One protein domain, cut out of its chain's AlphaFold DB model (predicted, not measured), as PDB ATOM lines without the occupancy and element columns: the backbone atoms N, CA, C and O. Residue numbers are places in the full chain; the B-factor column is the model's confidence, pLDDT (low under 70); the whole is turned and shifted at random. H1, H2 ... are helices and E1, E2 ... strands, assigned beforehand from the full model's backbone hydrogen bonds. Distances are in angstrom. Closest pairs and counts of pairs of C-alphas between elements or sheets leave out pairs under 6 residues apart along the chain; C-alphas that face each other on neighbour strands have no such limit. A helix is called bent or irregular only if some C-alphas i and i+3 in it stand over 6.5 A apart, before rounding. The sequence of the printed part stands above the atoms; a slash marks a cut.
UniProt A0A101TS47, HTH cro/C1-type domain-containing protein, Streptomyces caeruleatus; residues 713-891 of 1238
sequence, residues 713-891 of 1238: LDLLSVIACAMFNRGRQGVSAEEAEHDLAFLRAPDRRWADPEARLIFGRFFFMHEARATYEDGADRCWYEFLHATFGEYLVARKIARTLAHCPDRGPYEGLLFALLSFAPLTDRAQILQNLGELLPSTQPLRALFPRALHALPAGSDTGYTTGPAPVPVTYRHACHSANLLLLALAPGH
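Overview. This is residues 713 to 891 of the 1238 residues of the protein "HTH cro/C1-type domain-containing protein" of Streptomyces caeruleatus (UniProt A0A101TS47). A body of crossing helices has a small three-stranded sheet at one end of its long axis and H6 near the other. H1 and H3 cross in the middle, H1 and H2 cover one face of the sheet, and H4, H5 and H7 continue the body toward H6. The printed part has 179 residues, with seven named helices and three named strands in the order H1 E1 H2 E2 E3 H3 H4 H5 H6 H7; the sheet runs E1 E3 E2, antiparallel, and the class is mostly helix. It is compact, with a radius of gyration of the C-alphas of 16.2 A, and spans 51 by 34 by 29 A, only just elongated.

Along the chain. H1, residues 713 to 725, begins at C-alpha 713 (136.178, 177.997, 104.952) and is 18.2 A long. E1 is residues 730 to 732 and H2 residues 733 to 743. E2, residues 765 to 771, measures 19.4 A, and E3, residues 777 to 783, 19.8 A. H3, residues 786 to 801, measures 22.8 A. H4 is residues 809 to 818. H5, residues 823 to 836, is irregular, with C-alphas 825 and 828 9.0 A apart. H6, residues 841 to 849, is only just irregular, with C-alphas 845 and 848 6.53 A apart. H7, residues 871 to 887, measures 24.6 A and ends at C-alpha 887 (138.225, 181.110, 130.352).

Arrangement. E2 and E3 form a hairpin, with N 768 and O 780 at 2.9 A, within hydrogen-bond range; between E1 and E3, N 731 and O 781 are at 2.9 A. E1, H2 and E2 make a split strand-helix-strand unit, with E3 between its two strands and a right-handed crossover. H1 is on the sheet at a height of 9.5 A, across the strands, making two layers, helix over sheet; H2, on the same face, stands up from it. H1 touches H3, closest at the C-alphas of Ser 717 and Leu 792, 4.7 A, about perpendicular at 73 degrees, only just beyond steep. H3 touches H5, closest at the C-alphas of Glu 790 and Ile 829, 5.1 A, and H4, in a helical hairpin. H7 touches H4, closest at the C-alphas of Leu 818 and His 878, 5.0 A, and forms a helical hairpin with H6 at a shallow tilt of 27 degrees, opposite ways. Every O i to N i+4 pair is within hydrogen-bond range in H1, H2, H3, H4 and H7; H5 has 5 of 10, and H6 2 of 5 with 4 of 6 O i to N i+3 pairs.

Size, cuts and confidence. The C-alphas of Gly 775 and His 891, the two farthest apart, are 53.4 A apart. The printed part has no cut. The links H2 to E2 and H6 to H7 are long, 21 residues each. The mean pLDDT of the printed part is 78.6; 44 residues are under 70, among them residues 748 to 780.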
ATOM      1  N   LEU A 713     136.471 177.501 103.605       87.19
ATOM      2  CA  LEU A 713     136.178 177.997 104.952       87.19
ATOM      3  C   LEU A 713     137.433 178.544 105.652       87.19
ATOM      4  O   LEU A 713     137.330 179.546 106.357       87.19
ATOM      5  N   ASP A 714     138.610 177.939 105.452       87.38
ATOM      6  CA  ASP A 714     139.881 178.464 105.979       87.38
ATOM      7  C   ASP A 714     140.230 179.826 105.367       87.38
ATOM      8  O   ASP A 714     140.648 180.731 106.093       87.38
ATOM      9  N   LEU A 715     140.001 180.004 104.060       85.44
ATOM     10  CA  LEU A 715     140.210 181.284 103.379       85.44
ATOM     11  C   LEU A 715     139.292 182.379 103.952       85.44
ATOM     12  O   LEU A 715     139.768 183.459 104.299       85.44
ATOM     13  N   LEU A 716     137.998 182.086 104.132       86.56
ATOM     14  CA  LEU A 716     137.039 183.003 104.770       86.56
ATOM     15  C   LEU A 716     137.449 183.361 106.204       86.56
ATOM     16  O   LEU A 716     137.358 184.515 106.620       86.56
ATOM     17  N   SER A 717     137.933 182.371 106.951       90.94
ATOM     18  CA  SER A 717     138.455 182.545 108.303       90.94
ATOM     19  C   SER A 717     139.677 183.463 108.361       90.94
ATOM     20  O   SER A 717     139.756 184.300 109.258       90.94
ATOM     21  N   VAL A 718     140.609 183.364 107.407       90.56
ATOM     22  CA  VAL A 718     141.775 184.265 107.333       90.56
ATOM     23  C   VAL A 718     141.345 185.714 107.126       90.56
ATOM     24  O   VAL A 718     141.882 186.611 107.766       90.56
ATOM     25  N   ILE A 719     140.344 185.942 106.287       87.06
ATOM     26  CA  ILE A 719     139.829 187.280 105.974       87.06
ATOM     27  C   ILE A 719     139.125 187.894 107.176       87.06
ATOM     28  O   ILE A 719     139.318 189.068 107.483       87.06
ATOM     29  N   ALA A 720     138.364 187.088 107.913       89.12
ATOM     30  CA  ALA A 720     137.792 187.522 109.177       89.12
ATOM     31  C   ALA A 720     138.879 187.912 110.191       89.12
ATOM     32  O   ALA A 720     138.768 188.946 110.850       89.12
ATOM     33  N   CYS A 721     139.970 187.141 110.278       91.19
ATOM     34  CA  CYS A 721     141.121 187.496 111.111       91.19
ATOM     35  C   CYS A 721     141.832 188.764 110.620       91.19
ATOM     36  O   CYS A 721     142.255 189.568 111.443       91.19
ATOM     37  N   ALA A 722     141.926 188.976 109.306       87.00
ATOM     38  CA  ALA A 722     142.505 190.176 108.709       87.00
ATOM     39  C   ALA A 722     141.742 191.449 109.104       87.00
ATOM     40  O   ALA A 722     142.364 192.454 109.456       87.00
ATOM     41  N   MET A 723     140.408 191.389 109.074       83.62
ATOM     42  CA  MET A 723     139.511 192.454 109.534       83.62
ATOM     43  C   MET A 723     139.688 192.707 111.037       83.62
ATOM     44  O   MET A 723     139.972 193.830 111.455       83.62
ATOM     45  N   PHE A 724     139.611 191.643 111.847       86.50
ATOM     46  CA  PHE A 724     139.727 191.720 113.305       86.50
ATOM     47  C   PHE A 724     141.079 192.278 113.772       86.50
ATOM     48  O   PHE A 724     141.108 193.229 114.547       86.50
ATOM     49  N   ASN A 725     142.194 191.761 113.246       86.75
ATOM     50  CA  ASN A 725     143.548 192.190 113.616       86.75
ATOM     51  C   ASN A 725     143.842 193.658 113.265       86.75
ATOM     52  O   ASN A 725     144.796 194.231 113.786       86.75
ATOM     53  N   ARG A 726     143.054 194.259 112.366       81.94
ATOM     54  CA  ARG A 726     143.138 195.679 111.995       81.94
ATOM     55  C   ARG A 726     142.098 196.551 112.697       81.94
ATOM     56  O   ARG A 726     142.114 197.759 112.491       81.94
ATOM     57  N   GLY A 727     141.182 195.961 113.467       75.19
ATOM     58  CA  GLY A 727     140.052 196.671 114.069       75.19
ATOM     59  C   GLY A 727     139.019 197.181 113.053       75.19
ATOM     60  O   GLY A 727     138.241 198.068 113.382       75.19
ATOM     61  N   ARG A 728     138.993 196.637 111.825       73.94
ATOM     62  CA  ARG A 728     138.123 197.084 110.717       73.94
ATOM     63  C   ARG A 728     137.042 196.046 110.407       73.94
ATOM     64  O   ARG A 728     137.182 194.880 110.758       73.94
ATOM     65  N   GLN A 729     135.955 196.452 109.747       66.44
ATOM     66  CA  GLN A 729     134.919 195.529 109.233       66.44
ATOM     67  C   GLN A 729     135.142 195.130 107.765       66.44
ATOM     68  O   GLN A 729     134.510 194.197 107.276       66.44
ATOM     69  N   GLY A 730     136.076 195.799 107.088       71.75
ATOM     70  CA  GLY A 730     136.446 195.533 105.706       71.75
ATOM     71  C   GLY A 730     137.949 195.324 105.532       71.75
ATOM     72  O   GLY A 730     138.751 195.740 106.372       71.75
ATOM     73  N   VAL A 731     138.326 194.685 104.426       74.81
ATOM     74  CA  VAL A 731     139.719 194.493 104.007       74.81
ATOM     75  C   VAL A 731     139.841 194.700 102.498       74.81
ATOM     76  O   VAL A 731     138.984 194.248 101.737       74.81
ATOM     77  N   SER A 732     140.884 195.396 102.050       74.88
ATOM     78  CA  SER A 732     141.147 195.564 100.617       74.88
ATOM     79  C   SER A 732     141.625 194.259  99.973       74.88
ATOM     80  O   SER A 732     142.084 193.340 100.652       74.88
ATOM     81  N   ALA A 733     141.546 194.169  98.646       75.44
ATOM     82  CA  ALA A 733     142.035 192.998  97.920       75.44
ATOM     83  C   ALA A 733     143.536 192.728  98.142       75.44
ATOM     84  O   ALA A 733     143.919 191.574  98.317       75.44
ATOM     85  N   GLU A 734     144.353 193.781  98.195       77.94
ATOM     86  CA  GLU A 734     145.798 193.690  98.450       77.94
ATOM     87  C   GLU A 734     146.091 193.212  99.877       77.94
ATOM     88  O   GLU A 734     146.912 192.318 100.084       77.94
ATOM     89  N   GLU A 735     145.387 193.768 100.869       81.88
ATOM     90  CA  GLU A 735     145.500 193.319 102.258       81.88
ATOM     91  C   GLU A 735     145.071 191.851 102.382       81.88
ATOM     92  O   GLU A 735     145.813 191.053 102.948       81.88
ATOM     93  N   ALA A 736     143.941 191.461 101.783       81.94
ATOM     94  CA  ALA A 736     143.457 190.084 101.816       81.94
ATOM     95  C   ALA A 736     144.465 189.100 101.201       81.94
ATOM     96  O   ALA A 736     144.715 188.044 101.781       81.94
ATOM     97  N   GLU A 737     145.071 189.434 100.057       81.12
ATOM     98  CA  GLU A 737     146.100 188.604  99.420       81.12
ATOM     99  C   GLU A 737     147.339 188.443 100.312       81.12
ATOM    100  O   GLU A 737     147.839 187.326 100.487       81.12
ATOM    101  N   HIS A 738     147.780 189.527 100.957       85.38
ATOM    102  CA  HIS A 738     148.855 189.482 101.949       85.38
ATOM    103  C   HIS A 738     148.491 188.580 103.133       85.38
ATOM    104  O   HIS A 738     149.233 187.658 103.463       85.38
ATOM    105  N   ASP A 739     147.324 188.768 103.748       87.88
ATOM    106  CA  ASP A 739     146.876 187.958 104.886       87.88
ATOM    107  C   ASP A 739     146.796 186.463 104.546       87.88
ATOM    108  O   ASP A 739     147.214 185.612 105.336       87.88
ATOM    109  N   LEU A 740     146.327 186.126 103.344       85.94
ATOM    110  CA  LEU A 740     146.257 184.754 102.842       85.94
ATOM    111  C   LEU A 740     147.633 184.109 102.657       85.94
ATOM    112  O   LEU A 740     147.767 182.901 102.870       85.94
ATOM    113  N   ALA A 741     148.666 184.881 102.321       84.19
ATOM    114  CA  ALA A 741     150.028 184.363 102.221       84.19
ATOM    115  C   ALA A 741     150.596 183.936 103.591       84.19
ATOM    116  O   ALA A 741     151.377 182.983 103.678       84.19
ATOM    117  N   PHE A 742     150.180 184.597 104.678       87.12
ATOM    118  CA  PHE A 742     150.778 184.412 106.004       87.12
ATOM    119  C   PHE A 742     149.916 183.615 106.994       87.12
ATOM    120  O   PHE A 742     150.468 182.816 107.759       87.12
ATOM    121  N   LEU A 743     148.592 183.785 106.982       89.88
ATOM    122  CA  LEU A 743     147.676 183.257 108.005       89.88
ATOM    123  C   LEU A 743     147.004 181.921 107.635       89.88
ATOM    124  O   LEU A 743     146.202 181.386 108.409       89.88
ATOM    125  N   ARG A 744     147.315 181.341 106.473       87.12
ATOM    126  CA  ARG A 744     146.857 179.987 106.114       87.12
ATOM    127  C   ARG A 744     147.543 178.910 106.951       87.12
ATOM    128  O   ARG A 744     148.637 179.109 107.481       87.12
ATOM    129  N   ALA A 745     146.880 177.759 107.064       82.00
ATOM    130  CA  ALA A 745     147.445 176.608 107.760       82.00
ATOM    131  C   ALA A 745     148.813 176.211 107.140       82.00
ATOM    132  O   ALA A 745     148.945 176.240 105.911       82.00
ATOM    133  N   PRO A 746     149.839 175.863 107.944       78.19
ATOM    134  CA  PRO A 746     151.195 175.588 107.455       78.19
ATOM    135  C   PRO A 746     151.284 174.505 106.371       78.19
ATOM    136  O   PRO A 746     152.093 174.619 105.455       78.19
ATOM    137  N   ASP A 747     150.427 173.487 106.440       74.12
ATOM    138  CA  ASP A 747     150.288 172.405 105.458       74.12
ATOM    139  C   ASP A 747     149.703 172.869 104.110       74.12
ATOM    140  O   ASP A 747     149.839 172.178 103.102       74.12
ATOM    141  N   ARG A 748     149.085 174.056 104.072       68.69
ATOM    142  CA  ARG A 748     148.363 174.615 102.915       68.69
ATOM    143  C   ARG A 748     148.942 175.938 102.410       68.69
ATOM    144  O   ARG A 748     148.426 176.492 101.441       68.69
ATOM    145  N   ARG A 749     150.018 176.439 103.030       64.50
ATOM    146  CA  ARG A 749     150.634 177.748 102.732       64.50
ATOM    147  C   ARG A 749     151.168 177.863 101.294       64.50
ATOM    148  O   ARG A 749     151.192 178.962 100.756       64.50
ATOM    149  N   TRP A 750     151.550 176.748 100.664       55.62
ATOM    150  CA  TRP A 750     152.083 176.706  99.289       55.62
ATOM    151  C   TRP A 750     151.125 176.094  98.255       55.62
ATOM    152  O   TRP A 750     151.546 175.783  97.141       55.62
ATOM    153  N   ALA A 751     149.852 175.881  98.607       57.50
ATOM    154  CA  ALA A 751     148.837 175.506  97.624       57.50
ATOM    155  C   ALA A 751     148.575 176.683  96.664       57.50
ATOM    156  O   ALA A 751     148.558 177.830  97.108       57.50
ATOM    157  N   ASP A 752     148.383 176.379  95.375       49.25
ATOM    158  CA  ASP A 752     148.313 177.344  94.267       49.25
ATOM    159  C   ASP A 752     147.429 178.577  94.592       49.25
ATOM    160  O   ASP A 752     146.242 178.405  94.905       49.25
ATOM    161  N   PRO A 753     147.976 179.811  94.536       46.62
ATOM    162  CA  PRO A 753     147.219 181.046  94.743       46.62
ATOM    163  C   PRO A 753     146.134 181.291  93.681       46.62
ATOM    164  O   PRO A 753     145.273 182.144  93.887       46.62
ATOM    165  N   GLU A 754     146.116 180.540  92.567       43.34
ATOM    166  CA  GLU A 754     145.059 180.628  91.542       43.34
ATOM    167  C   GLU A 754     143.661 180.197  92.020       43.34
ATOM    168  O   GLU A 754     142.690 180.319  91.264       43.34
ATOM    169  N   ALA A 755     143.503 179.776  93.281       43.47
ATOM    170  CA  ALA A 755     142.213 179.774  93.961       43.47
ATOM    171  C   ALA A 755     141.715 181.222  94.135       43.47
ATOM    172  O   ALA A 755     141.682 181.763  95.238       43.47
ATOM    173  N   ARG A 756     141.315 181.855  93.020       49.50
ATOM    174  CA  ARG A 756     140.500 183.065  92.995       49.50
ATOM    175  C   ARG A 756     139.312 182.792  93.892       49.50
ATOM    176  O   ARG A 756     138.391 182.067  93.509       49.50
ATOM    177  N   LEU A 757     139.393 183.336  95.096       54.69
ATOM    178  CA  LEU A 757     138.338 183.295  96.080       54.69
ATOM    179  C   LEU A 757     137.012 183.581  95.393       54.69
ATOM    180  O   LEU A 757     136.877 184.517  94.601       54.69
ATOM    181  N   ILE A 758     136.018 182.760  95.706       55.25
ATOM    182  CA  ILE A 758     134.682 182.825  95.113       55.25
ATOM    183  C   ILE A 758     133.899 184.029  95.718       55.25
ATOM    184  O   ILE A 758     132.685 183.975  95.893       55.25
ATOM    185  N   PHE A 759     134.590 185.133  96.052       54.84
ATOM    186  CA  PHE A 759     134.118 186.301  96.806       54.84
ATOM    187  C   PHE A 759     132.799 186.860  96.300       54.84
ATOM    188  O   PHE A 759     131.824 186.880  97.044       54.84
ATOM    189  N   GLY A 760     132.728 187.203  95.012       48.69
ATOM    190  CA  GLY A 760     131.523 187.770  94.398       48.69
ATOM    191  C   GLY A 760     130.327 186.810  94.317       48.69
ATOM    192  O   GLY A 760     129.299 187.158  93.742       48.69
ATOM    193  N   ARG A 761     130.448 185.578  94.834       52.34
ATOM    194  CA  ARG A 761     129.363 184.584  94.881       52.34
ATOM    195  C   ARG A 761     129.075 184.071  96.290       52.34
ATOM    196  O   ARG A 761     128.132 183.294  96.445       52.34
ATOM    197  N   PHE A 762     129.850 184.474  97.299       55.25
ATOM    198  CA  PHE A 762     129.541 184.187  98.694       55.25
ATOM    199  C   PHE A 762     128.552 185.213  99.223       55.25
ATOM    200  O   PHE A 762     128.862 186.386  99.358       55.25
ATOM    201  N   PHE A 763     127.359 184.744  99.575       53.06
ATOM    202  CA  PHE A 763     126.306 185.572 100.159       53.06
ATOM    203  C   PHE A 763     126.754 186.347 101.413       53.06
ATOM    204  O   PHE A 763     126.262 187.441 101.674       53.06
ATOM    205  N   PHE A 764     127.688 185.779 102.182       61.44
ATOM    206  CA  PHE A 764     128.164 186.359 103.434       61.44
ATOM    207  C   PHE A 764     129.178 187.471 103.245       61.44
ATOM    208  O   PHE A 764     129.520 188.069 104.253       61.44
ATOM    209  N   MET A 765     129.655 187.750 102.026       64.31
ATOM    210  CA  MET A 765     130.584 188.849 101.782       64.31
ATOM    211  C   MET A 765     130.087 189.797 100.697       64.31
ATOM    212  O   MET A 765     129.544 189.375  99.680       64.31
ATOM    213  N   HIS A 766     130.265 191.091 100.924       58.88
ATOM    214  CA  HIS A 766     130.061 192.140  99.935       58.88
ATOM    215  C   HIS A 766     131.407 192.519  99.319       58.88
ATOM    216  O   HIS A 766     132.377 192.749 100.035       58.88
ATOM    217  N   GLU A 767     131.455 192.559  97.986       59.75
ATOM    218  CA  GLU A 767     132.555 193.155  97.225       59.75
ATOM    219  C   GLU A 767     132.147 194.594  96.892       59.75
ATOM    220  O   GLU A 767     131.330 194.829  95.998       59.75
ATOM    221  N   ALA A 768     132.672 195.555  97.647       51.78
ATOM    222  CA  ALA A 768     132.500 196.973  97.364       51.78
ATOM    223  C   ALA A 768     133.653 197.457  96.477       51.78
ATOM    224  O   ALA A 768     134.812 197.097  96.692       51.78
ATOM    225  N   ARG A 769     133.345 198.276  95.468       47.75
ATOM    226  CA  ARG A 769     134.348 198.919  94.609       47.75
ATOM    227  C   ARG A 769     134.265 200.421  94.808       47.75
ATOM    228  O   ARG A 769     133.223 201.010  94.527       47.75
ATOM    229  N   ALA A 770     135.342 201.013  95.308       40.41
ATOM    230  CA  ALA A 770     135.461 202.450  95.495       40.41
ATOM    231  C   ALA A 770     136.449 203.016  94.473       40.41
ATOM    232  O   ALA A 770     137.577 202.534  94.360       40.41
ATOM    233  N   THR A 771     136.008 204.040  93.745       41.31
ATOM    234  CA  THR A 771     136.852 204.835  92.844       41.31
ATOM    235  C   THR A 771     137.374 206.020  93.649       41.31
ATOM    236  O   THR A 771     136.572 206.836  94.099       41.31
ATOM    237  N   TYR A 772     138.685 206.100  93.871       48.00
ATOM    238  CA  TYR A 772     139.310 207.229  94.580       48.00
ATOM    239  C   TYR A 772     139.525 208.424  93.633       48.00
ATOM    240  O   TYR A 772     139.459 208.251  92.414       48.00
ATOM    241  N   GLU A 773     139.815 209.618  94.170       43.06
ATOM    242  CA  GLU A 773     140.119 210.829  93.374       43.06
ATOM    243  C   GLU A 773     141.243 210.597  92.345       43.06
ATOM    244  O   GLU A 773     141.218 211.159  91.251       43.06
ATOM    245  N   ASP A 774     142.159 209.673  92.650       46.84
ATOM    246  CA  ASP A 774     143.273 209.254  91.792       46.84
ATOM    247  C   ASP A 774     142.846 208.370  90.593       46.84
ATOM    248  O   ASP A 774     143.684 207.959  89.788       46.84
ATOM    249  N   GLY A 775     141.560 208.013  90.479       39.47
ATOM    250  CA  GLY A 775     141.019 207.149  89.422       39.47
ATOM    251  C   GLY A 775     141.298 205.648  89.596       39.47
ATOM    252  O   GLY A 775     141.014 204.870  88.687       39.47
ATOM    253  N   ALA A 776     141.850 205.226  90.738       46.47
ATOM    254  CA  ALA A 776     142.086 203.817  91.049       46.47
ATOM    255  C   ALA A 776     140.829 203.147  91.634       46.47
ATOM    256  O   ALA A 776     140.312 203.585  92.666       46.47
ATOM    257  N   ASP A 777     140.385 202.054  91.004       47.00
ATOM    258  CA  ASP A 777     139.385 201.139  91.561       47.00
ATOM    259  C   ASP A 777     140.028 200.326  92.693       47.00
ATOM    260  O   ASP A 777     140.893 199.483  92.442       47.00
ATOM    261  N   ARG A 778     139.595 200.523  93.943       59.38
ATOM    262  CA  ARG A 778     139.951 199.614  95.044       59.38
ATOM    263  C   ARG A 778     138.769 198.712  95.366       59.38
ATOM    264  O   ARG A 778     137.664 199.186  95.631       59.38
ATOM    265  N   CYS A 779     139.017 197.406  95.344       57.31
ATOM    266  CA  CYS A 779     138.055 196.393  95.772       57.31
ATOM    267  C   CYS A 779     138.226 196.117  97.270       57.31
ATOM    268  O   CYS A 779     139.350 195.919  97.737       57.31
ATOM    269  N   TRP A 780     137.109 196.082  97.991       64.94
ATOM    270  CA  TRP A 780     137.029 195.821  99.423       64.94
ATOM    271  C   TRP A 780     136.068 194.664  99.685       64.94
ATOM    272  O   TRP A 780     134.998 194.589  99.078       64.94
ATOM    273  N   TYR A 781     136.454 193.776 100.593       72.44
ATOM    274  CA  TYR A 781     135.631 192.681 101.088       72.44
ATOM    275  C   TYR A 781     135.120 193.024 102.485       72.44
ATOM    276  O   TYR A 781     135.891 193.512 103.304       72.44
ATOM    277  N   GLU A 782     133.855 192.727 102.769       69.94
ATOM    278  CA  GLU A 782     133.213 192.893 104.082       69.94
ATOM    279  C   GLU A 782     132.203 191.766 104.310       69.94
ATOM    280  O   GLU A 782     131.613 191.288 103.345       69.94
ATOM    281  N   PHE A 783     131.960 191.345 105.558       73.38
ATOM    282  CA  PHE A 783     130.884 190.394 105.847       73.38
ATOM    283  C   PHE A 783     129.504 191.069 105.893       73.38
ATOM    284  O   PHE A 783     129.325 192.069 106.575       73.38
ATOM    285  N   LEU A 784     128.481 190.447 105.290       61.72
ATOM    286  CA  LEU A 784     127.072 190.889 105.339       61.72
ATOM    287  C   LEU A 784     126.573 191.112 106.780       61.72
ATOM    288  O   LEU A 784     125.651 191.888 107.025       61.72
ATOM    289  N   HIS A 785     127.155 190.383 107.732       64.44
ATOM    290  CA  HIS A 785     126.905 190.578 109.146       64.44
ATOM    291  C   HIS A 785     128.177 190.318 109.953       64.44
ATOM    292  O   HIS A 785     128.796 189.262 109.807       64.44
ATOM    293  N   ALA A 786     128.515 191.247 110.851       67.75
ATOM    294  CA  ALA A 786     129.723 191.194 111.677       67.75
ATOM    295  C   ALA A 786     129.884 189.861 112.433       67.75
ATOM    296  O   ALA A 786     130.990 189.330 112.526       67.75
ATOM    297  N   THR A 787     128.778 189.257 112.887       75.25
ATOM    298  CA  THR A 787     128.839 188.010 113.670       75.25
ATOM    299  C   THR A 787     129.276 186.782 112.868       75.25
ATOM    300  O   THR A 787     129.760 185.824 113.471       75.25
ATOM    301  N   PHE A 788     129.183 186.797 111.529       80.12
ATOM    302  CA  PHE A 788     129.814 185.759 110.701       80.12
ATOM    303  C   PHE A 788     131.335 185.874 110.746       80.12
ATOM    304  O   PHE A 788     132.008 184.860 110.923       80.12
ATOM    305  N   GLY A 789     131.862 187.097 110.638       83.56
ATOM    306  CA  GLY A 789     133.287 187.366 110.808       83.56
ATOM    307  C   GLY A 789     133.768 186.929 112.191       83.56
ATOM    308  O   GLY A 789     134.717 186.160 112.303       83.56
ATOM    309  N   GLU A 790     133.058 187.309 113.252       88.12
ATOM    310  CA  GLU A 790     133.408 186.944 114.634       88.12
ATOM    311  C   GLU A 790     133.411 185.422 114.865       88.12
ATOM    312  O   GLU A 790     134.307 184.884 115.519       88.12
ATOM    313  N   TYR A 791     132.444 184.697 114.295       91.06
ATOM    314  CA  TYR A 791     132.439 183.233 114.314       91.06
ATOM    315  C   TYR A 791     133.603 182.638 113.507       91.06
ATOM    316  O   TYR A 791     134.254 181.704 113.972       91.06
ATOM    317  N   LEU A 792     133.915 183.185 112.330       91.88
ATOM    318  CA  LEU A 792     135.015 182.715 111.487       91.88
ATOM    319  C   LEU A 792     136.394 182.956 112.123       91.88
ATOM    320  O   LEU A 792     137.279 182.108 111.966       91.88
ATOM    321  N   VAL A 793     136.566 184.047 112.883       94.31
ATOM    322  CA  VAL A 793     137.754 184.284 113.724       94.31
ATOM    323  C   VAL A 793     137.848 183.223 114.819       94.31
ATOM    324  O   VAL A 793     138.878 182.554 114.936       94.31
ATOM    325  N   ALA A 794     136.768 183.011 115.577       95.00
ATOM    326  CA  ALA A 794     136.717 181.991 116.626       95.00
ATOM    327  C   ALA A 794     137.042 180.593 116.071       95.00
ATOM    328  O   ALA A 794     137.872 179.871 116.627       95.00
ATOM    329  N   ARG A 795     136.467 180.246 114.913       93.69
ATOM    330  CA  ARG A 795     136.732 179.000 114.184       93.69
ATOM    331  C   ARG A 795     138.207 178.860 113.822       93.69
ATOM    332  O   ARG A 795     138.783 177.800 114.070       93.69
ATOM    333  N   LYS A 796     138.837 179.906 113.271       94.38
ATOM    334  CA  LYS A 796     140.262 179.883 112.904       94.38
ATOM    335  C   LYS A 796     141.148 179.628 114.116       94.38
ATOM    336  O   LYS A 796     142.043 178.780 114.054       94.38
ATOM    337  N   ILE A 797     140.885 180.337 115.212       95.00
ATOM    338  CA  ILE A 797     141.646 180.215 116.458       95.00
ATOM    339  C   ILE A 797     141.484 178.805 117.031       95.00
ATOM    340  O   ILE A 797     142.490 178.146 117.287       95.00
ATOM    341  N   ALA A 798     140.252 178.301 117.154       93.25
ATOM    342  CA  ALA A 798     139.979 176.972 117.700       93.25
ATOM    343  C   ALA A 798     140.636 175.851 116.872       93.25
ATOM    344  O   ALA A 798     141.285 174.962 117.426       93.25
ATOM    345  N   ARG A 799     140.543 175.917 115.533       91.06
ATOM    346  CA  ARG A 799     141.188 174.949 114.624       91.06
ATOM    347  C   ARG A 799     142.715 175.000 114.696       91.06
ATOM    348  O   ARG A 799     143.359 173.954 114.638       91.06
ATOM    349  N   THR A 800     143.291 176.193 114.838       91.88
ATOM    350  CA  THR A 800     144.746 176.361 114.984       91.88
ATOM    351  C   THR A 800     145.217 175.823 116.336       91.88
ATOM    352  O   THR A 800     146.175 175.057 116.386       91.88
ATOM    353  N   LEU A 801     144.503 176.142 117.422       91.62
ATOM    354  CA  LEU A 801     144.824 175.682 118.776       91.62
ATOM    355  C   LEU A 801     144.744 174.155 118.917       91.62
ATOM    356  O   LEU A 801     145.523 173.582 119.671       91.62
ATOM    357  N   ALA A 802     143.857 173.484 118.175       90.38
ATOM    358  CA  ALA A 802     143.743 172.023 118.182       90.38
ATOM    359  C   ALA A 802     145.018 171.285 117.714       90.38
ATOM    360  O   ALA A 802     145.170 170.104 118.014       90.38
ATOM    361  N   HIS A 803     145.926 171.967 117.006       88.31
ATOM    362  CA  HIS A 803     147.232 171.442 116.578       88.31
ATOM    363  C   HIS A 803     148.381 171.876 117.513       88.31
ATOM    364  O   HIS A 803     149.552 171.637 117.231       88.31
ATOM    365  N   CYS A 804     148.063 172.540 118.625       86.75
ATOM    366  CA  CYS A 804     149.012 172.902 119.673       86.75
ATOM    367  C   CYS A 804     148.904 171.902 120.848       86.75
ATOM    368  O   CYS A 804     147.824 171.358 121.081       86.75
ATOM    369  N   PRO A 805     149.966 171.675 121.649       74.62
ATOM    370  CA  PRO A 805     151.232 172.405 121.692       74.62
ATOM    371  C   PRO A 805     152.370 171.692 120.935       74.62
ATOM    372  O   PRO A 805     153.301 171.171 121.549       74.62
ATOM    373  N   ASP A 806     152.341 171.714 119.603       71.38
ATOM    374  CA  ASP A 806     153.497 171.342 118.791       71.38
ATOM    375  C   ASP A 806     154.425 172.556 118.636       71.38
ATOM    376  O   ASP A 806     154.008 173.610 118.151       71.38
ATOM    377  N   ARG A 807     155.699 172.419 119.041       64.31
ATOM    378  CA  ARG A 807     156.736 173.470 118.935       64.31
ATOM    379  C   ARG A 807     157.165 173.689 117.476       64.31
ATOM    380  O   ARG A 807     158.294 173.375 117.100       64.31
ATOM    381  N   GLY A 808     156.246 174.171 116.648       76.12
ATOM    382  CA  GLY A 808     156.400 174.288 115.202       76.12
ATOM    383  C   GLY A 808     155.540 175.406 114.597       76.12
ATOM    384  O   GLY A 808     155.185 176.366 115.282       76.12
ATOM    385  N   PRO A 809     155.180 175.311 113.306       83.12
ATOM    386  CA  PRO A 809     154.579 176.426 112.574       83.12
ATOM    387  C   PRO A 809     153.150 176.785 113.030       83.12
ATOM    388  O   PRO A 809     152.720 177.915 112.808       83.12
ATOM    389  N   TYR A 810     152.422 175.876 113.695       88.00
ATOM    390  CA  TYR A 810     151.095 176.168 114.262       88.00
ATOM    391  C   TYR A 810     151.157 177.061 115.514       88.00
ATOM    392  O   TYR A 810     150.319 177.948 115.645       88.00
ATOM    393  N   GLU A 811     152.162 176.907 116.394       88.44
ATOM    394  CA  GLU A 811     152.373 177.813 117.545       88.44
ATOM    395  C   GLU A 811     152.679 179.241 117.048       88.44
ATOM    396  O   GLU A 811     152.120 180.220 117.544       88.44
ATOM    397  N   GLY A 812     153.480 179.349 115.983       89.88
ATOM    398  CA  GLY A 812     153.749 180.602 115.276       89.88
ATOM    399  C   GLY A 812     152.528 181.247 114.618       89.88
ATOM    400  O   GLY A 812     152.329 182.460 114.717       89.88
ATOM    401  N   LEU A 813     151.683 180.441 113.968       91.44
ATOM    402  CA  LEU A 813     150.415 180.904 113.401       91.44
ATOM    403  C   LEU A 813     149.456 181.378 114.501       91.44
ATOM    404  O   LEU A 813     148.851 182.437 114.364       91.44
ATOM    405  N   LEU A 814     149.352 180.645 115.613       92.62
ATOM    406  CA  LEU A 814     148.523 181.040 116.752       92.62
ATOM    407  C   LEU A 814     148.994 182.373 117.348       92.62
ATOM    408  O   LEU A 814     148.172 183.239 117.641       92.62
ATOM    409  N   PHE A 815     150.309 182.578 117.471       92.62
ATOM    410  CA  PHE A 815     150.860 183.872 117.868       92.62
ATOM    411  C   PHE A 815     150.473 184.981 116.880       92.62
ATOM    412  O   PHE A 815     150.017 186.042 117.303       92.62
ATOM    413  N   ALA A 816     150.588 184.746 115.568       92.62
ATOM    414  CA  ALA A 816     150.189 185.721 114.550       92.62
ATOM    415  C   ALA A 816     148.697 186.097 114.638       92.62
ATOM    416  O   ALA A 816     148.365 187.266 114.484       92.62
ATOM    417  N   LEU A 817     147.818 185.140 114.950       94.12
ATOM    418  CA  LEU A 817     146.378 185.374 115.104       94.12
ATOM    419  C   LEU A 817     146.009 186.128 116.391       94.12
ATOM    420  O   LEU A 817     145.046 186.882 116.389       94.12
ATOM    421  N   LEU A 818     146.746 185.926 117.489       94.88
ATOM    422  CA  LEU A 818     146.376 186.440 118.818       94.88
ATOM    423  C   LEU A 818     147.159 187.685 119.263       94.88
ATOM    424  O   LEU A 818     146.944 188.157 120.376       94.88
ATOM    425  N   SER A 819     148.094 188.196 118.455       93.50
ATOM    426  CA  SER A 819     149.059 189.225 118.884       93.50
ATOM    427  C   SER A 819     148.765 190.653 118.408       93.50
ATOM    428  O   SER A 819     149.579 191.533 118.661       93.50
ATOM    429  N   PHE A 820     147.641 190.912 117.733       90.56
ATOM    430  CA  PHE A 820     147.341 192.242 117.170       90.56
ATOM    431  C   PHE A 820     146.169 192.970 117.829       90.56
ATOM    432  O   PHE A 820     146.183 194.194 117.852       90.56
ATOM    433  N   ALA A 821     145.192 192.244 118.374       88.75
ATOM    434  CA  ALA A 821     144.037 192.826 119.051       88.75
ATOM    435  C   ALA A 821     143.562 191.906 120.193       88.75
ATOM    436  O   ALA A 821     143.578 190.676 120.028       88.75
ATOM    437  N   PRO A 822     143.150 192.445 121.352       89.88
ATOM    438  CA  PRO A 822     142.513 191.658 122.404       89.88
ATOM    439  C   PRO A 822     141.143 191.119 121.975       89.88
ATOM    440  O   PRO A 822     140.327 191.824 121.392       89.88
ATOM    441  N   LEU A 823     140.846 189.862 122.310       91.38
ATOM    442  CA  LEU A 823     139.560 189.222 121.993       91.38
ATOM    443  C   LEU A 823     138.374 189.884 122.717       91.38
ATOM    444  O   LEU A 823     137.230 189.715 122.303       91.38
ATOM    445  N   THR A 824     138.640 190.661 123.770       84.44
ATOM    446  CA  THR A 824     137.647 191.468 124.495       84.44
ATOM    447  C   THR A 824     137.085 192.621 123.670       84.44
ATOM    448  O   THR A 824     135.972 193.054 123.951       84.44
ATOM    449  N   ASP A 825     137.780 193.058 122.614       79.44
ATOM    450  CA  ASP A 825     137.281 194.098 121.702       79.44
ATOM    451  C   ASP A 825     136.033 193.627 120.932       79.44
ATOM    452  O   ASP A 825     135.234 194.432 120.451       79.44
ATOM    453  N   ARG A 826     135.842 192.305 120.813       78.81
ATOM    454  CA  ARG A 826     134.669 191.671 120.201       78.81
ATOM    455  C   ARG A 826     134.207 190.505 121.075       78.81
ATOM    456  O   ARG A 826     134.501 189.346 120.783       78.81
ATOM    457  N   ALA A 827     133.433 190.809 122.119       79.50
ATOM    458  CA  ALA A 827     132.921 189.831 123.094       79.50
ATOM    459  C   ALA A 827     132.287 188.581 122.449       79.50
ATOM    460  O   ALA A 827     132.409 187.466 122.960       79.50
ATOM    461  N   GLN A 828     131.674 188.740 121.275       82.69
ATOM    462  CA  GLN A 828     131.071 187.646 120.526       82.69
ATOM    463  C   GLN A 828     132.065 186.549 120.102       82.69
ATOM    464  O   GLN A 828     131.698 185.376 120.012       82.69
ATOM    465  N   ILE A 829     133.331 186.901 119.862       89.88
ATOM    466  CA  ILE A 829     134.381 185.934 119.534       89.88
ATOM    467  C   ILE A 829     134.622 185.000 120.724       89.88
ATOM    468  O   ILE A 829     134.721 183.791 120.529       89.88
ATOM    469  N   LEU A 830     134.642 185.532 121.952       88.38
ATOM    470  CA  LEU A 830     134.820 184.745 123.179       88.38
ATOM    471  C   LEU A 830     133.654 183.786 123.426       88.38
ATOM    472  O   LEU A 830     133.888 182.613 123.709       88.38
ATOM    473  N   GLN A 831     132.417 184.249 123.236       85.81
ATOM    474  CA  GLN A 831     131.232 183.389 123.331       85.81
ATOM    475  C   GLN A 831     131.285 182.242 122.311       85.81
ATOM    476  O   GLN A 831     131.077 181.085 122.665       85.81
ATOM    477  N   ASN A 832     131.637 182.540 121.053       90.19
ATOM    478  CA  ASN A 832     131.764 181.517 120.010       90.19
ATOM    479  C   ASN A 832     132.899 180.521 120.319       90.19
ATOM    480  O   ASN A 832     132.764 179.326 120.064       90.19
ATOM    481  N   LEU A 833     134.019 180.999 120.873       91.88
ATOM    482  CA  LEU A 833     135.135 180.156 121.309       91.88
ATOM    483  C   LEU A 833     134.731 179.204 122.437       91.88
ATOM    484  O   LEU A 833     135.194 178.067 122.440       91.88
ATOM    485  N   GLY A 834     133.852 179.626 123.350       87.88
ATOM    486  CA  GLY A 834     133.356 178.771 124.428       87.88
ATOM    487  C   GLY A 834     132.689 177.485 123.934       87.88
ATOM    488  O   GLY A 834     132.869 176.435 124.542       87.88
ATOM    489  N   GLU A 835     131.998 177.543 122.793       87.31
ATOM    490  CA  GLU A 835     131.387 176.368 122.158       87.31
ATOM    491  C   GLU A 835     132.340 175.610 121.218       87.31
ATOM    492  O   GLU A 835     132.224 174.396 121.056       87.31
ATOM    493  N   LEU A 836     133.270 176.315 120.560       90.31
ATOM    494  CA  LEU A 836     134.157 175.736 119.540       90.31
ATOM    495  C   LEU A 836     135.410 175.065 120.109       90.31
ATOM    496  O   LEU A 836     136.034 174.266 119.408       90.31
ATOM    497  N   LEU A 837     135.824 175.415 121.327       88.38
ATOM    498  CA  LEU A 837     137.035 174.885 121.944       88.38
ATOM    499  C   LEU A 837     136.792 173.469 122.494       88.38
ATOM    500  O   LEU A 837     136.071 173.309 123.474       88.38
ATOM    501  N   PRO A 838     137.435 172.425 121.933       68.44
ATOM    502  CA  PRO A 838     137.228 171.052 122.395       68.44
ATOM    503  C   PRO A 838     137.943 170.757 123.725       68.44
ATOM    504  O   PRO A 838     137.577 169.820 124.428       68.44
ATOM    505  N   SER A 839     139.006 171.506 124.044       79.94
ATOM    506  CA  SER A 839     139.810 171.360 125.261       79.94
ATOM    507  C   SER A 839     140.684 172.596 125.488       79.94
ATOM    508  O   SER A 839     141.241 173.154 124.543       79.94
ATOM    509  N   THR A 840     140.867 172.981 126.751       82.19
ATOM    510  CA  THR A 840     141.799 174.039 127.185       82.19
ATOM    511  C   THR A 840     143.177 173.496 127.580       82.19
ATOM    512  O   THR A 840     144.075 174.264 127.921       82.19
ATOM    513  N   GLN A 841     143.396 172.178 127.494       84.19
ATOM    514  CA  GLN A 841     144.654 171.531 127.885       84.19
ATOM    515  C   GLN A 841     145.906 172.108 127.190       84.19
ATOM    516  O   GLN A 841     146.903 172.302 127.892       84.19
ATOM    517  N   PRO A 842     145.902 172.436 125.875       87.94
ATOM    518  CA  PRO A 842     147.075 173.027 125.221       87.94
ATOM    519  C   PRO A 842     147.523 174.350 125.853       87.94
ATOM    520  O   PRO A 842     148.715 174.655 125.879       87.94
ATOM    521  N   LEU A 843     146.587 175.123 126.410       89.56
ATOM    522  CA  LEU A 843     146.860 176.442 126.983       89.56
ATOM    523  C   LEU A 843     147.752 176.352 128.223       89.56
ATOM    524  O   LEU A 843     148.605 177.216 128.407       89.56
ATOM    525  N   ARG A 844     147.661 175.260 128.997       88.06
ATOM    526  CA  ARG A 844     148.546 174.995 130.148       88.06
ATOM    527  C   ARG A 844     150.024 174.883 129.751       88.06
ATOM    528  O   ARG A 844     150.904 175.164 130.554       88.06
ATOM    529  N   ALA A 845     150.314 174.495 128.506       87.88
ATOM    530  CA  ALA A 845     151.679 174.410 127.978       87.88
ATOM    531  C   ALA A 845     152.138 175.687 127.243       87.88
ATOM    532  O   ALA A 845     153.345 175.902 127.060       87.88
ATOM    533  N   LEU A 846     151.194 176.510 126.779       89.88
ATOM    534  CA  LEU A 846     151.460 177.737 126.022       89.88
ATOM    535  C   LEU A 846     151.595 178.957 126.939       89.88
ATOM    536  O   LEU A 846     152.542 179.725 126.786       89.88
ATOM    537  N   PHE A 847     150.701 179.108 127.921       91.88
ATOM    538  CA  PHE A 847     150.636 180.290 128.780       91.88
ATOM    539  C   PHE A 847     151.943 180.578 129.545       91.88
ATOM    540  O   PHE A 847     152.413 181.714 129.469       91.88
ATOM    541  N   PRO A 848     152.639 179.591 130.158       89.81
ATOM    542  CA  PRO A 848     153.925 179.841 130.824       89.81
ATOM    543  C   PRO A 848     155.022 180.400 129.906       89.81
ATOM    544  O   PRO A 848     156.027 180.914 130.389       89.81
ATOM    545  N   ARG A 849     154.863 180.268 128.581       87.88
ATOM    546  CA  ARG A 849     155.810 180.735 127.559       87.88
ATOM    547  C   ARG A 849     155.280 181.936 126.769       87.88
ATOM    548  O   ARG A 849     155.945 182.359 125.833       87.88
ATOM    549  N   ALA A 850     154.131 182.508 127.140       89.12
ATOM    550  CA  ALA A 850     153.467 183.562 126.367       89.12
ATOM    551  C   ALA A 850     154.319 184.838 126.194       89.12
ATOM    552  O   ALA A 850     154.174 185.568 125.212       89.12
ATOM    553  N   LEU A 851     155.229 185.094 127.139       88.31
ATOM    554  CA  LEU A 851     156.158 186.229 127.113       88.31
ATOM    555  C   LEU A 851     157.562 185.856 126.600       88.31
ATOM    556  O   LEU A 851     158.448 186.705 126.569       88.31
ATOM    557  N   HIS A 852     157.795 184.596 126.219       87.38
ATOM    558  CA  HIS A 852     159.070 184.161 125.653       87.38
ATOM    559  C   HIS A 852     159.136 184.452 124.151       87.38
ATOM    560  O   HIS A 852     158.118 184.489 123.462       87.38
ATOM    561  N   ALA A 853     160.356 184.599 123.629       82.38
ATOM    562  CA  ALA A 853     160.573 184.642 122.188       82.38
ATOM    563  C   ALA A 853     160.086 183.339 121.532       82.38
ATOM    564  O   ALA A 853     160.292 182.246 122.073       82.38
ATOM    565  N   LEU A 854     159.471 183.458 120.352       81.19
ATOM    566  CA  LEU A 854     159.067 182.294 119.570       81.19
ATOM    567  C   LEU A 854     160.291 181.440 119.190       81.19
ATOM    568  O   LEU A 854     161.374 181.985 118.953       81.19
ATOM    569  N   PRO A 855     160.140 180.107 119.083       75.50
ATOM    570  CA  PRO A 855     161.211 179.249 118.592       75.50
ATOM    571  C   PRO A 855     161.683 179.674 117.194       75.50
ATOM    572  O   PRO A 855     160.888 180.108 116.355       75.50
ATOM    573  N   ALA A 856     162.979 179.510 116.917       72.94
ATOM    574  CA  ALA A 856     163.552 179.841 115.613       72.94
ATOM    575  C   ALA A 856     162.813 179.107 114.475       72.94
ATOM    576  O   ALA A 856     162.581 177.902 114.554       72.94
ATOM    577  N   GLY A 857     162.424 179.844 113.428       70.44
ATOM    578  CA  GLY A 857     161.658 179.311 112.292       70.44
ATOM    579  C   GLY A 857     160.149 179.151 112.532       70.44
ATOM    580  O   GLY A 857     159.445 178.744 111.614       70.44
ATOM    581  N   SER A 858     159.645 179.479 113.730       76.88
ATOM    582  CA  SER A 858     158.200 179.514 114.013       76.88
ATOM    583  C   SER A 858     157.577 180.885 113.741       76.88
ATOM    584  O   SER A 858     156.368 180.973 113.572       76.88
ATOM    585  N   ASP A 859     158.368 181.957 113.671       78.38
ATOM    586  CA  ASP A 859     157.842 183.270 113.295       78.38
ATOM    587  C   ASP A 859     157.335 183.250 111.844       78.38
ATOM    588  O   ASP A 859     158.033 182.832 110.919       78.38
ATOM    589  N   THR A 860     156.095 183.692 111.654       79.12
ATOM    590  CA  THR A 860     155.480 183.794 110.329       79.12
ATOM    591  C   THR A 860     155.936 185.044 109.581       79.12
ATOM    592  O   THR A 860     155.770 185.093 108.366       79.12
ATOM    593  N   GLY A 861     156.493 186.042 110.278       80.75
ATOM    594  CA  GLY A 861     156.817 187.353 109.711       80.75
ATOM    595  C   GLY A 861     155.586 188.213 109.406       80.75
ATOM    596  O   GLY A 861     155.712 189.251 108.765       80.75
ATOM    597  N   TYR A 862     154.399 187.788 109.849       86.69
ATOM    598  CA  TYR A 862     153.142 188.468 109.565       86.69
ATOM    599  C   TYR A 862     153.060 189.857 110.218       86.69
ATOM    600  O   TYR A 862     153.339 190.019 111.410       86.69
ATOM    601  N   THR A 863     152.605 190.835 109.434       84.00
ATOM    602  CA  THR A 863     152.287 192.205 109.852       84.00
ATOM    603  C   THR A 863     150.968 192.649 109.215       84.00
ATOM    604  O   THR A 863     150.632 192.214 108.113       84.00
ATOM    605  N   THR A 864     150.216 193.523 109.890       74.62
ATOM    606  CA  THR A 864     148.908 194.021 109.422       74.62
ATOM    607  C   THR A 864     149.002 195.236 108.488       74.62
ATOM    608  O   THR A 864     147.991 195.641 107.915       74.62
ATOM    609  N   GLY A 865     150.187 195.829 108.300       65.69
ATOM    610  CA  GLY A 865     150.373 197.021 107.468       65.69
ATOM    611  C   GLY A 865     151.733 197.711 107.665       65.69
ATOM    612  O   GLY A 865     152.631 197.132 108.281       65.69
ATOM    613  N   PRO A 866     151.906 198.946 107.147       54.59
ATOM    614  CA  PRO A 866     153.198 199.642 107.105       54.59
ATOM    615  C   PRO A 866     153.686 200.179 108.460       54.59
ATOM    616  O   PRO A 866     154.883 200.406 108.620       54.59
ATOM    617  N   ALA A 867     152.795 200.374 109.441       56.56
ATOM    618  CA  ALA A 867     153.170 200.800 110.788       56.56
ATOM    619  C   ALA A 867     153.423 199.571 111.688       56.56
ATOM    620  O   ALA A 867     152.502 198.781 111.912       56.56
ATOM    621  N   PRO A 868     154.646 199.373 112.210       66.94
ATOM    622  CA  PRO A 868     154.953 198.216 113.040       66.94
ATOM    623  C   PRO A 868     154.304 198.338 114.423       66.94
ATOM    624  O   PRO A 868     154.544 199.294 115.159       66.94
ATOM    625  N   VAL A 869     153.526 197.323 114.803       82.25
ATOM    626  CA  VAL A 869     153.021 197.168 116.172       82.25
ATOM    627  C   VAL A 869     154.188 196.791 117.100       82.25
ATOM    628  O   VAL A 869     154.935 195.862 116.770       82.25
ATOM    629  N   PRO A 870     154.366 197.457 118.260       88.50
ATOM    630  CA  PRO A 870     155.449 197.143 119.185       88.50
ATOM    631  C   PRO A 870     155.433 195.680 119.643       88.50
ATOM    632  O   PRO A 870     154.385 195.122 119.967       88.50
ATOM    633  N   VAL A 871     156.610 195.061 119.746       88.75
ATOM    634  CA  VAL A 871     156.752 193.663 120.198       88.75
ATOM    635  C   VAL A 871     156.157 193.458 121.598       88.75
ATOM    636  O   VAL A 871     155.508 192.446 121.853       88.75
ATOM    637  N   THR A 872     156.312 194.435 122.492       92.50
ATOM    638  CA  THR A 872     155.729 194.407 123.843       92.50
ATOM    639  C   THR A 872     154.204 194.356 123.811       92.50
ATOM    640  O   THR A 872     153.610 193.553 124.529       92.50
ATOM    641  N   TYR A 873     153.573 195.132 122.925       92.06
ATOM    642  CA  TYR A 873     152.129 195.095 122.705       92.06
ATOM    643  C   TYR A 873     151.685 193.739 122.146       92.06
ATOM    644  O   TYR A 873     150.697 193.169 122.611       92.06
ATOM    645  N   ARG A 874     152.458 193.168 121.214       92.12
ATOM    646  CA  ARG A 874     152.172 191.844 120.642       92.12
ATOM    647  C   ARG A 874     152.152 190.736 121.693       92.12
ATOM    648  O   ARG A 874     151.228 189.924 121.707       92.12
ATOM    649  N   HIS A 875     153.129 190.724 122.601       93.50
ATOM    650  CA  HIS A 875     153.163 189.771 123.717       93.50
ATOM    651  C   HIS A 875     152.090 190.051 124.777       93.50
ATOM    652  O   HIS A 875     151.550 189.106 125.356       93.50
ATOM    653  N   ALA A 876     151.735 191.319 125.008       95.38
ATOM    654  CA  ALA A 876     150.623 191.682 125.883       95.38
ATOM    655  C   ALA A 876     149.294 191.126 125.345       95.38
ATOM    656  O   ALA A 876     148.620 190.384 126.056       95.38
ATOM    657  N   CYS A 877     148.973 191.377 124.070       94.62
ATOM    658  CA  CYS A 877     147.779 190.831 123.415       94.62
ATOM    659  C   CYS A 877     147.783 189.303 123.401       94.62
ATOM    660  O   CYS A 877     146.796 188.681 123.781       94.62
ATOM    661  N   HIS A 878     148.906 188.685 123.022       95.38
ATOM    662  CA  HIS A 878     149.007 187.230 122.956       95.38
ATOM    663  C   HIS A 878     148.766 186.566 124.318       95.38
ATOM    664  O   HIS A 878     147.952 185.650 124.417       95.38
ATOM    665  N   SER A 879     149.436 187.042 125.374       95.75
ATOM    666  CA  SER A 879     149.271 186.490 126.725       95.75
ATOM    667  C   SER A 879     147.868 186.727 127.291       95.75
ATOM    668  O   SER A 879     147.286 185.798 127.851       95.75
ATOM    669  N   ALA A 880     147.282 187.911 127.083       95.88
ATOM    670  CA  ALA A 880     145.899 188.193 127.467       95.88
ATOM    671  C   ALA A 880     144.910 187.275 126.728       95.88
ATOM    672  O   ALA A 880     144.036 186.670 127.343       95.88
ATOM    673  N   ASN A 881     145.086 187.091 125.420       95.94
ATOM    674  CA  ASN A 881     144.214 186.250 124.608       95.94
ATOM    675  C   ASN A 881     144.340 184.758 124.938       95.94
ATOM    676  O   ASN A 881     143.336 184.054 124.916       95.94
ATOM    677  N   LEU A 882     145.529 184.266 125.300       94.88
ATOM    678  CA  LEU A 882     145.683 182.897 125.808       94.88
ATOM    679  C   LEU A 882     144.933 182.687 127.128       94.88
ATOM    680  O   LEU A 882     144.328 181.629 127.310       94.88
ATOM    681  N   LEU A 883     144.937 183.683 128.025       94.06
ATOM    682  CA  LEU A 883     144.113 183.636 129.232       94.06
ATOM    683  C   LEU A 883     142.624 183.600 128.870       94.06
ATOM    684  O   LEU A 883     141.897 182.740 129.357       94.06
ATOM    685  N   LEU A 884     142.173 184.493 127.988       93.69
ATOM    686  CA  LEU A 884     140.773 184.553 127.568       93.69
ATOM    687  C   LEU A 884     140.309 183.245 126.915       93.69
ATOM    688  O   LEU A 884     139.206 182.784 127.195       93.69
ATOM    689  N   LEU A 885     141.160 182.594 126.117       93.88
ATOM    690  CA  LEU A 885     140.884 181.266 125.562       93.88
ATOM    691  C   LEU A 885     140.717 180.194 126.645       93.88
ATOM    692  O   LEU A 885     139.921 179.275 126.467       93.88
ATOM    693  N   ALA A 886     141.439 180.297 127.764       91.81
ATOM    694  CA  ALA A 886     141.311 179.351 128.870       91.81
ATOM    695  C   ALA A 886     139.991 179.533 129.631       91.81
ATOM    696  O   ALA A 886     139.449 178.557 130.148       91.81
ATOM    697  N   LEU A 887     139.471 180.763 129.669       90.56
ATOM    698  CA  LEU A 887     138.225 181.110 130.352       90.56
ATOM    699  C   LEU A 887     136.980 181.001 129.450       90.56
ATOM    700  O   LEU A 887     135.875 180.852 129.968       90.56
ATOM    701  N   ALA A 888     137.146 181.050 128.121       89.94
ATOM    702  CA  ALA A 888     136.058 181.077 127.137       89.94
ATOM    703  C   ALA A 888     134.993 179.971 127.302       89.94
ATOM    704  O   ALA A 888     133.815 180.296 127.178       89.94
ATOM    705  N   PRO A 889     135.323 178.707 127.650       85.69
ATOM    706  CA  PRO A 889     134.310 177.662 127.871       85.69
ATOM    707  C   PRO A 889     133.426 177.854 129.122       85.69
ATOM    708  O   PRO A 889     132.688 176.948 129.503       85.69
ATOM    709  N   GLY A 890     133.523 178.997 129.812       75.38
ATOM    710  CA  GLY A 890     132.749 179.296 131.021       75.38
ATOM    711  C   GLY A 890     133.276 178.597 132.276       75.38
ATOM    712  O   GLY A 890     132.591 178.543 133.299       75.38
ATOM    713  N   HIS A 891     134.489 178.043 132.216       75.81
ATOM    714  CA  HIS A 891     135.118 177.389 133.352       75.81
ATOM    715  C   HIS A 891     135.694 178.401 134.338       75.81
ATOM    716  O   HIS A 891     136.253 179.434 133.970       75.81
TER     717      HIS A 891